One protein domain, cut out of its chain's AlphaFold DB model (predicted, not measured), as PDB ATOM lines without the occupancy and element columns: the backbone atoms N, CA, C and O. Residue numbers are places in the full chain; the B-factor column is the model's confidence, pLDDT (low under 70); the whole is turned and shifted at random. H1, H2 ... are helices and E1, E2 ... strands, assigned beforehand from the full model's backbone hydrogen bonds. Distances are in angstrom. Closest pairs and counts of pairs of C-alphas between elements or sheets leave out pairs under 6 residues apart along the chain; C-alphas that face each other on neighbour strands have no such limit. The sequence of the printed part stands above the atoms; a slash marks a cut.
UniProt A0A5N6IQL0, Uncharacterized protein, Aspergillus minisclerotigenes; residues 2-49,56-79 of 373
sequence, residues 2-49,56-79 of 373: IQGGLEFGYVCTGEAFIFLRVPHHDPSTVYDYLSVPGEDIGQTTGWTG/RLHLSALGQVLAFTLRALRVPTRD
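AT A GLANCE: This is residues 2 to 49 and 56 to 79 of the 373 residues of an uncharacterized protein of Aspergillus minisclerotigenes (UniProt A0A5N6IQL0). A small three-stranded sheet, E1, E2 and E3, has the helix H3 over one face, running along its strands; the other face is bare. The short helices H1 and H2 lie near one end of these two layers, while the two printed ends lie toward the other. The 72 printed residues hold, in order, E1 E2 E3 H1 H2 H3, of mixed class; the sheet is antiparallel, in the order E1 E2 E3. The whole is a loose rod, with a radius of gyration of the C-alphas of 14.1 A and spans of 46 by 21 by 20 A.

HOW THE PARTS SIT: E1, residues 8 to 12, E2, residues 17 to 21, and E3, residues 31 to 35, form a meander, each strand the antiparallel neighbour of the one before. In the hairpin E1 and E2, N 11 and O 18 are 2.9 A apart, within hydrogen-bond range; in the hairpin E2 and E3, N 19 and O 33 are 2.8 A apart. H1, residues 37 to 40, is not on the sheet. H2, residues 56 to 59, is not on it either, and is close to H1 but not clearly touching, with C-alphas 40 and 59 closest at 6.1 A. H3, residues 61 to 73, is on the sheet at a height of 9.5 A, over E1 and E2, at 17 degrees to E2 on the local plane. Its closest C-alpha pair with E1 is Phe 8 and Ala 72, 5.7 A. H2 and H3 only just touch, only at the corner, with 3 pairs of C-alphas within 8 A; the closest, of Leu 57 and Gly 63, are 5.7 A apart. In H3 every O i to N i+4 pair is within hydrogen-bond range; H1 and H2 are too short for such a pair.

IN THESE COORDINATES: E1 begins at C-alpha 8 (-22.238, 3.193, 27.255) and measures 13.7 A, E2 13.0 A and E3 13.4 A. H3 measures 18.1 A and ends at C-alpha 73 (-23.857, -2.230, 19.986).

THE WHOLE: The C-alphas farthest apart, of Thr 48 and Asp 79, are 46.1 A apart. Residues 50 to 55 are cut out, with 9.8 A between C-alphas 49 and 56. Of the links printed whole, none is long. The model's pLDDT is under 70 at residues 42 to 49 and 56.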
ATOM      1  N   ILE A   2     -16.846   0.409  33.884       92.06
ATOM      2  CA  ILE A   2     -15.385   0.185  33.808       92.06
ATOM      3  C   ILE A   2     -15.003  -1.302  33.863       92.06
ATOM      4  O   ILE A   2     -14.362  -1.791  32.941       92.06
ATOM      5  N   GLN A   3     -15.449  -2.036  34.887       90.94
ATOM      6  CA  GLN A   3     -15.137  -3.467  35.050       90.94
ATOM      7  C   GLN A   3     -15.644  -4.339  33.887       90.94
ATOM      8  O   GLN A   3     -15.041  -5.358  33.574       90.94
ATOM      9  N   GLY A   4     -16.735  -3.931  33.232       89.25
ATOM     10  CA  GLY A   4     -17.275  -4.606  32.047       89.25
ATOM     11  C   GLY A   4     -16.707  -4.100  30.720       89.25
ATOM     12  O   GLY A   4     -17.161  -4.541  29.671       89.25
ATOM     13  N   GLY A   5     -15.771  -3.144  30.740       91.25
ATOM     14  CA  GLY A   5     -15.206  -2.550  29.526       91.25
ATOM     15  C   GLY A   5     -16.240  -1.834  28.646       91.25
ATOM     16  O   GLY A   5     -16.073  -1.784  27.428       91.25
ATOM     17  N   LEU A   6     -17.320  -1.313  29.236       92.75
ATOM     18  CA  LEU A   6     -18.440  -0.707  28.510       92.75
ATOM     19  C   LEU A   6     -18.250   0.807  28.351       92.75
ATOM     20  O   LEU A   6     -18.007   1.509  29.333       92.75
ATOM     21  N   GLU A   7     -18.418   1.314  27.124       94.88
ATOM     22  CA  GLU A   7     -18.455   2.760  26.855       94.88
ATOM     23  C   GLU A   7     -19.776   3.390  27.283       94.88
ATOM     24  O   GLU A   7     -19.773   4.490  27.823       94.88
ATOM     25  N   PHE A   8     -20.885   2.694  27.046       95.44
ATOM     26  CA  PHE A   8     -22.238   3.193  27.255       95.44
ATOM     27  C   PHE A   8     -22.947   2.383  28.337       95.44
ATOM     28  O   PHE A   8     -22.793   1.165  28.423       95.44
ATOM     29  N   GLY A   9     -23.730   3.068  29.158       93.75
ATOM     30  CA  GLY A   9     -24.604   2.485  30.171       93.75
ATOM     31  C   GLY A   9     -25.715   3.471  30.494       93.75
ATOM     32  O   GLY A   9     -25.665   4.607  30.044       93.75
ATOM     33  N   TYR A  10     -26.733   3.059  31.235       94.62
ATOM     34  CA  TYR A  10     -27.728   4.002  31.731       94.62
ATOM     35  C   TYR A  10     -28.321   3.520  33.049       94.62
ATOM     36  O   TYR A  10     -28.294   2.325  33.352       94.62
ATOM     37  N   VAL A  11     -28.866   4.464  33.808       93.00
ATOM     38  CA  VAL A  11     -29.684   4.223  34.999       93.00
ATOM     39  C   VAL A  11     -31.113   4.652  34.675       93.00
ATOM     40  O   VAL A  11     -31.318   5.618  33.945       93.00
ATOM     41  N   CYS A  12     -32.104   3.912  35.165       89.75
ATOM     42  CA  CYS A  12     -33.518   4.201  34.941       89.75
ATOM     43  C   CYS A  12     -34.238   4.213  36.289       89.75
ATOM     44  O   CYS A  12     -34.136   3.244  37.041       89.75
ATOM     45  N   THR A  13     -34.960   5.294  36.579       87.88
ATOM     46  CA  THR A  13     -35.779   5.444  37.796       87.88
ATOM     47  C   THR A  13     -37.238   5.036  37.575       87.88
ATOM     48  O   THR A  13     -38.041   5.072  38.499       87.88
ATOM     49  N   GLY A  14     -37.597   4.642  36.347       83.94
ATOM     50  CA  GLY A  14     -38.974   4.409  35.904       83.94
ATOM     51  C   GLY A  14     -39.608   5.641  35.253       83.94
ATOM     52  O   GLY A  14     -40.381   5.488  34.311       83.94
ATOM     53  N   GLU A  15     -39.214   6.838  35.688       84.06
ATOM     54  CA  GLU A  15     -39.689   8.122  35.150       84.06
ATOM     55  C   GLU A  15     -38.632   8.809  34.281       84.06
ATOM     56  O   GLU A  15     -38.958   9.412  33.260       84.06
ATOM     57  N   ALA A  16     -37.358   8.658  34.649       89.44
ATOM     58  CA  ALA A  16     -36.233   9.259  33.955       89.44
ATOM     59  C   ALA A  16     -35.164   8.222  33.590       89.44
ATOM     60  O   ALA A  16     -35.001   7.182  34.241       89.44
ATOM     61  N   PHE A  17     -34.408   8.540  32.544       92.44
ATOM     62  CA  PHE A  17     -33.214   7.826  32.115       92.44
ATOM     63  C   PHE A  17     -32.003   8.740  32.248       92.44
ATOM     64  O   PHE A  17     -31.987   9.835  31.695       92.44
ATOM     65  N   ILE A  18     -30.965   8.261  32.925       94.94
ATOM     66  CA  ILE A  18     -29.655   8.909  32.965       94.94
ATOM     67  C   ILE A  18     -28.732   8.079  32.084       94.94
ATOM     68  O   ILE A  18     -28.264   7.010  32.485       94.94
ATOM     69  N   PHE A  19     -28.512   8.537  30.857       95.38
ATOM     70  CA  PHE A  19     -27.619   7.895  29.901       95.38
ATOM     71  C   PHE A  19     -26.181   8.293  30.188       95.38
ATOM     72  O   PHE A  19     -25.875   9.470  30.293       95.38
ATOM     73  N   LEU A  20     -25.290   7.313  30.273       96.25
ATOM     74  CA  LEU A  20     -23.905   7.480  30.688       96.25
ATOM     75  C   LEU A  20     -22.953   7.081  29.564       96.25
ATOM     76  O   LEU A  20     -23.147   6.070  28.878       96.25
ATOM     77  N   ARG A  21     -21.867   7.834  29.420       95.88
ATOM     78  CA  ARG A  21     -20.774   7.530  28.502       95.88
ATOM     79  C   ARG A  21     -19.425   7.751  29.170       95.88
ATOM     80  O   ARG A  21     -19.132   8.846  29.633       95.88
ATOM     81  N   VAL A  22     -18.564   6.742  29.114       95.19
ATOM     82  CA  VAL A  22     -17.158   6.837  29.530       95.19
ATOM     83  C   VAL A  22     -16.272   6.768  28.289       95.19
ATOM     84  O   VAL A  22     -16.211   5.693  27.686       95.19
ATOM     85  N   PRO A  23     -15.592   7.849  27.870       93.75
ATOM     86  CA  PRO A  23     -14.701   7.824  26.713       93.75
ATOM     87  C   PRO A  23     -13.513   6.870  26.881       93.75
ATOM     88  O   PRO A  23     -13.047   6.606  27.984       93.75
ATOM     89  N   HIS A  24     -12.972   6.382  25.761       91.31
ATOM     90  CA  HIS A  24     -11.810   5.480  25.769       91.31
ATOM     91  C   HIS A  24     -10.533   6.148  26.298       91.31
ATOM     92  O   HIS A  24      -9.809   5.539  27.082       91.31
ATOM     93  N   HIS A  25     -10.267   7.386  25.866       92.19
ATOM     94  CA  HIS A  25      -9.046   8.137  26.195       92.19
ATOM     95  C   HIS A  25      -9.130   8.931  27.500       92.19
ATOM     96  O   HIS A  25      -8.100   9.374  27.998       92.19
ATOM     97  N   ASP A  26     -10.333   9.084  28.046       92.44
ATOM     98  CA  ASP A  26     -10.580   9.810  29.286       92.44
ATOM     99  C   ASP A  26     -11.516   8.995  30.192       92.44
ATOM    100  O   ASP A  26     -12.704   9.291  30.312       92.44
ATOM    101  N   PRO A  27     -11.007   7.896  30.779       91.81
ATOM    102  CA  PRO A  27     -11.816   7.002  31.598       91.81
ATOM    103  C   PRO A  27     -12.167   7.584  32.975       91.81
ATOM    104  O   PRO A  27     -12.950   6.973  33.699       91.81
ATOM    105  N   SER A  28     -11.574   8.723  33.345       91.50
ATOM    106  CA  SER A  28     -11.811   9.411  34.618       91.50
ATOM    107  C   SER A  28     -13.074  10.268  34.606       91.50
ATOM    108  O   SER A  28     -13.541  10.667  35.669       91.50
ATOM    109  N   THR A  29     -13.636  10.536  33.426       92.00
ATOM    110  CA  THR A  29     -14.818  11.379  33.261       92.00
ATOM    111  C   THR A  29     -15.984  10.569  32.713       92.00
ATOM    112  O   THR A  29     -15.874   9.852  31.715       92.00
ATOM    113  N   VAL A  30     -17.136  10.707  33.370       93.50
ATOM    114  CA  VAL A  30     -18.416  10.178  32.903       93.50
ATOM    115  C   VAL A  30     -19.217  11.346  32.343       93.50
ATOM    116  O   VAL A  30     -19.413  12.338  33.033       93.50
ATOM    117  N   TYR A  31     -19.664  11.228  31.098       94.88
ATOM    118  CA  TYR A  31     -20.645  12.137  30.513       94.88
ATOM    119  C   TYR A  31     -22.030  11.567  30.764       94.88
ATOM    120  O   TYR A  31     -22.251  10.383  30.495       94.88
ATOM    121  N   ASP A  32     -22.950  12.402  31.217       94.62
ATOM    122  CA  ASP A  32     -24.337  12.037  31.435       94.62
ATOM    123  C   ASP A  32     -25.299  12.843  30.548       94.62
ATOM    124  O   ASP A  32     -24.985  13.924  30.047       94.62
ATOM    125  N   TYR A  33     -26.466  12.261  30.296       92.12
ATOM    126  CA  TYR A  33     -27.604  12.918  29.665       92.12
ATOM    127  C   TYR A  33     -28.883  12.436  30.347       92.12
ATOM    128  O   TYR A  33     -29.200  11.242  30.304       92.12
ATOM    129  N   LEU A  34     -29.602  13.365  30.972       91.31
ATOM    130  CA  LEU A  34     -30.901  13.122  31.583       91.31
ATOM    131  C   LEU A  34     -31.999  13.242  30.519       91.31
ATOM    132  O   LEU A  34     -32.125  14.273  29.866       91.31
ATOM    133  N   SER A  35     -32.797  12.191  30.366       87.81
ATOM    134  CA  SER A  35     -34.037  12.199  29.589       87.81
ATOM    135  C   SER A  35     -35.202  11.913  30.517       87.81
ATOM    136  O   SER A  35     -35.167  10.942  31.279       87.81
ATOM    137  N   VAL A  36     -36.241  12.735  30.419       89.12
ATOM    138  CA  VAL A  36     -37.494  12.582  31.157       89.12
ATOM    139  C   VAL A  36     -38.601  12.467  30.112       89.12
ATOM    140  O   VAL A  36     -39.199  13.470  29.731       89.12
ATOM    141  N   PRO A  37     -38.892  11.254  29.599       83.19
ATOM    142  CA  PRO A  37     -39.771  11.077  28.443       83.19
ATOM    143  C   PRO A  37     -41.167  11.700  28.583       83.19
ATOM    144  O   PRO A  37     -41.763  12.090  27.581       83.19
ATOM    145  N   GLY A  38     -41.694  11.790  29.809       76.12
ATOM    146  CA  GLY A  38     -42.972  12.453  30.088       76.12
ATOM    147  C   GLY A  38     -42.952  13.961  29.815       76.12
ATOM    148  O   GLY A  38     -43.956  14.515  29.375       76.12
ATOM    149  N   GLU A  39     -41.803  14.607  30.006       77.81
ATOM    150  CA  GLU A  39     -41.581  16.018  29.683       77.81
ATOM    151  C   GLU A  39     -41.121  16.183  28.228       77.81
ATOM    152  O   GLU A  39     -41.613  17.060  27.514       77.81
ATOM    153  N   ASP A  40     -40.260  15.279  27.748       72.19
ATOM    154  CA  ASP A  40     -39.683  15.307  26.397       72.19
ATOM    155  C   ASP A  40     -40.760  15.171  25.289       72.19
ATOM    156  O   ASP A  40     -40.603  15.696  24.182       72.19
ATOM    157  N   ILE A  41     -41.886  14.500  25.578       70.00
ATOM    158  CA  ILE A  41     -43.033  14.302  24.661       70.00
ATOM    159  C   ILE A  41     -44.270  15.122  25.097       70.00
ATOM    160  O   ILE A  41     -45.377  14.922  24.599       70.00
ATOM    161  N   GLY A  42     -44.113  16.051  26.043       62.31
ATOM    162  CA  GLY A  42     -45.219  16.831  26.594       62.31
ATOM    163  C   GLY A  42     -45.839  17.849  25.624       62.31
ATOM    164  O   GLY A  42     -45.337  18.127  24.532       62.31
ATOM    165  N   GLN A  43     -46.933  18.485  26.063       55.41
ATOM    166  CA  GLN A  43     -47.637  19.543  25.312       55.41
ATOM    167  C   GLN A  43     -46.718  20.713  24.912       55.41
ATOM    168  O   GLN A  43     -46.943  21.361  23.894       55.41
ATOM    169  N   THR A  44     -45.661  20.959  25.689       54.03
ATOM    170  CA  THR A  44     -44.651  22.005  25.475       54.03
ATOM    171  C   THR A  44     -43.730  21.734  24.292       54.03
ATOM    172  O   THR A  44     -43.224  22.686  23.701       54.03
ATOM    173  N   THR A  45     -43.514  20.472  23.910       56.59
ATOM    174  CA  THR A  45     -42.667  20.160  22.756       56.59
ATOM    175  C   THR A  45     -43.468  20.173  21.455       56.59
ATOM    176  O   THR A  45     -42.884  20.384  20.396       56.59
ATOM    177  N   GLY A  46     -44.800  20.086  21.498       54.53
ATOM    178  CA  GLY A  46     -45.654  20.145  20.307       54.53
ATOM    179  C   GLY A  46     -45.910  18.779  19.674       54.53
ATOM    180  O   GLY A  46     -46.185  18.703  18.480       54.53
ATOM    181  N   TRP A  47     -45.818  17.695  20.456       57.66
ATOM    182  CA  TRP A  47     -46.358  16.401  20.041       57.66
ATOM    183  C   TRP A  47     -47.887  16.494  19.986       57.66
ATOM    184  O   TRP A  47     -48.597  16.333  20.976       57.66
ATOM    185  N   THR A  48     -48.390  16.822  18.804       56.84
ATOM    186  CA  THR A  48     -49.783  16.607  18.434       56.84
ATOM    187  C   THR A  48     -49.846  15.157  17.971       56.84
ATOM    188  O   THR A  48     -48.978  14.729  17.220       56.84
ATOM    189  N   GLY A  49     -50.786  14.342  18.454       57.59
ATOM    190  CA  GLY A  49     -50.897  12.920  18.074       57.59
ATOM    191  C   GLY A  49     -51.260  12.679  16.598       57.59
ATOM    192  O   GLY A  49     -51.899  11.676  16.291       57.59
ATOM    193  N   ARG A  56     -41.995  12.249  16.419       69.56
ATOM    194  CA  ARG A  56     -41.136  12.467  17.592       69.56
ATOM    195  C   ARG A  56     -40.974  11.242  18.485       69.56
ATOM    196  O   ARG A  56     -40.440  11.352  19.583       69.56
ATOM    197  N   LEU A  57     -41.349  10.054  18.004       75.50
ATOM    198  CA  LEU A  57     -41.121   8.778  18.691       75.50
ATOM    199  C   LEU A  57     -39.672   8.589  19.166       75.50
ATOM    200  O   LEU A  57     -39.451   7.879  20.142       75.50
ATOM    201  N   HIS A  58     -38.687   9.227  18.527       76.69
ATOM    202  CA  HIS A  58     -37.291   9.190  18.968       76.69
ATOM    203  C   HIS A  58     -37.062   9.831  20.350       76.69
ATOM    204  O   HIS A  58     -36.105   9.453  21.013       76.69
ATOM    205  N   LEU A  59     -37.927  10.744  20.807       79.31
ATOM    206  CA  LEU A  59     -37.902  11.339  22.155       79.31
ATOM    207  C   LEU A  59     -38.610  10.472  23.204       79.31
ATOM    208  O   LEU A  59     -38.490  10.718  24.398       79.31
ATOM    209  N   SER A  60     -39.323   9.426  22.777       85.00
ATOM    210  CA  SER A  60     -39.924   8.482  23.716       85.00
ATOM    211  C   SER A  60     -38.885   7.676  24.470       85.00
ATOM    212  O   SER A  60     -37.797   7.422  23.956       85.00
ATOM    213  N   ALA A  61     -39.266   7.177  25.650       87.50
ATOM    214  CA  ALA A  61     -38.471   6.217  26.411       87.50
ATOM    215  C   ALA A  61     -37.964   5.077  25.511       87.50
ATOM    216  O   ALA A  61     -36.779   4.752  25.501       87.50
ATOM    217  N   LEU A  62     -38.859   4.512  24.690       88.44
ATOM    218  CA  LEU A  62     -38.524   3.434  23.765       88.44
ATOM    219  C   LEU A  62     -37.559   3.903  22.669       88.44
ATOM    220  O   LEU A  62     -36.594   3.204  22.371       88.44
ATOM    221  N   GLY A  63     -37.807   5.073  22.079       88.25
ATOM    222  CA  GLY A  63     -36.972   5.650  21.028       88.25
ATOM    223  C   GLY A  63     -35.557   5.968  21.506       88.25
ATOM    224  O   GLY A  63     -34.591   5.563  20.857       88.25
ATOM    225  N   GLN A  64     -35.433   6.613  22.667       89.75
ATOM    226  CA  GLN A  64     -34.161   6.954  23.301       89.75
ATOM    227  C   GLN A  64     -33.372   5.698  23.675       89.75
ATOM    228  O   GLN A  64     -32.219   5.552  23.268       89.75
ATOM    229  N   VAL A  65     -33.996   4.737  24.370       92.38
ATOM    230  CA  VAL A  65     -33.332   3.478  24.748       92.38
ATOM    231  C   VAL A  65     -32.927   2.676  23.513       92.38
ATOM    232  O   VAL A  65     -31.815   2.143  23.476       92.38
ATOM    233  N   LEU A  66     -33.768   2.614  22.476       92.50
ATOM    234  CA  LEU A  66     -33.431   1.940  21.221       92.50
ATOM    235  C   LEU A  66     -32.234   2.607  20.539       92.50
ATOM    236  O   LEU A  66     -31.268   1.923  20.200       92.50
ATOM    237  N   ALA A  67     -32.265   3.929  20.361       90.94
ATOM    238  CA  ALA A  67     -31.176   4.675  19.738       90.94
ATOM    239  C   ALA A  67     -29.863   4.513  20.518       90.94
ATOM    240  O   ALA A  67     -28.811   4.251  19.926       90.94
ATOM    241  N   PHE A  68     -29.930   4.595  21.848       93.25
ATOM    242  CA  PHE A  68     -28.785   4.408  22.728       93.25
ATOM    243  C   PHE A  68     -28.231   2.981  22.654       93.25
ATOM    244  O   PHE A  68     -27.024   2.796  22.503       93.25
ATOM    245  N   THR A  69     -29.102   1.970  22.660       93.88
ATOM    246  CA  THR A  69     -28.712   0.557  22.522       93.88
ATOM    247  C   THR A  69     -28.046   0.300  21.172       93.88
ATOM    248  O   THR A  69     -26.979  -0.307  21.112       93.88
ATOM    249  N   LEU A  70     -28.619   0.811  20.078       93.75
ATOM    250  CA  LEU A  70     -28.030   0.698  18.740       93.75
ATOM    251  C   LEU A  70     -26.657   1.373  18.658       93.75
ATOM    252  O   LEU A  70     -25.760   0.865  17.984       93.75
ATOM    253  N   ARG A  71     -26.470   2.500  19.350       92.88
ATOM    254  CA  ARG A  71     -25.170   3.165  19.461       92.88
ATOM    255  C   ARG A  71     -24.179   2.331  20.274       92.88
ATOM    256  O   ARG A  71     -23.041   2.179  19.836       92.88
ATOM    257  N   ALA A  72     -24.611   1.757  21.396       93.19
ATOM    258  CA  ALA A  72     -23.780   0.909  22.244       93.19
ATOM    259  C   ALA A  72     -23.301  -0.354  21.510       93.19
ATOM    260  O   ALA A  72     -22.117  -0.667  21.553       93.19
ATOM    261  N   LEU A  73     -24.182  -1.018  20.753       91.56
ATOM    262  CA  LEU A  73     -23.857  -2.230  19.986       91.56
ATOM    263  C   LEU A  73     -22.828  -2.007  18.866       91.56
ATOM    264  O   LEU A  73     -22.200  -2.960  18.410       91.56
ATOM    265  N   ARG A  74     -22.651  -0.765  18.401       92.00
ATOM    266  CA  ARG A  74     -21.633  -0.418  17.394       92.00
ATOM    267  C   ARG A  74     -20.232  -0.287  17.984       92.00
ATOM    268  O   ARG A  74     -19.268  -0.265  17.221       92.00
ATOM    269  N   VAL A  75     -20.114  -0.166  19.305       91.25
ATOM    270  CA  VAL A  75     -18.829   0.012  19.977       91.25
ATOM    271  C   VAL A  75     -18.353  -1.329  20.533       91.25
ATOM    272  O   VAL A  75     -19.098  -1.987  21.259       91.25
ATOM    273  N   PRO A  76     -17.123  -1.767  20.203       87.56
ATOM    274  CA  PRO A  76     -16.576  -2.991  20.764       87.56
ATOM    275  C   PRO A  76     -16.352  -2.844  22.272       87.56
ATOM    276  O   PRO A  76     -15.981  -1.774  22.759       87.56
ATOM    277  N   THR A  77     -16.519  -3.944  23.001       87.94
ATOM    278  CA  THR A  77     -16.120  -4.016  24.407       87.94
ATOM    279  C   THR A  77     -14.612  -3.818  24.535       87.94
ATOM    280  O   THR A  77     -13.816  -4.276  23.703       87.94
ATOM    281  N   ARG A  78     -14.213  -3.088  25.574       90.31
ATOM    282  CA  ARG A  78     -12.803  -2.848  25.883       90.31
ATOM    283  C   ARG A  78     -12.195  -4.105  26.488       90.31
ATOM    284  O   ARG A  78     -12.877  -4.871  27.166       90.31
ATOM    285  N   ASP A  79     -10.925  -4.340  26.190       87.75
ATOM    286  CA  ASP A  79     -10.258  -5.574  26.584       87.75
ATOM    287  C   ASP A  79      -9.776  -5.548  28.043       87.75
ATOM    288  O   ASP A  79      -9.826  -4.532  28.738       87.75
TER     289      ASP A  79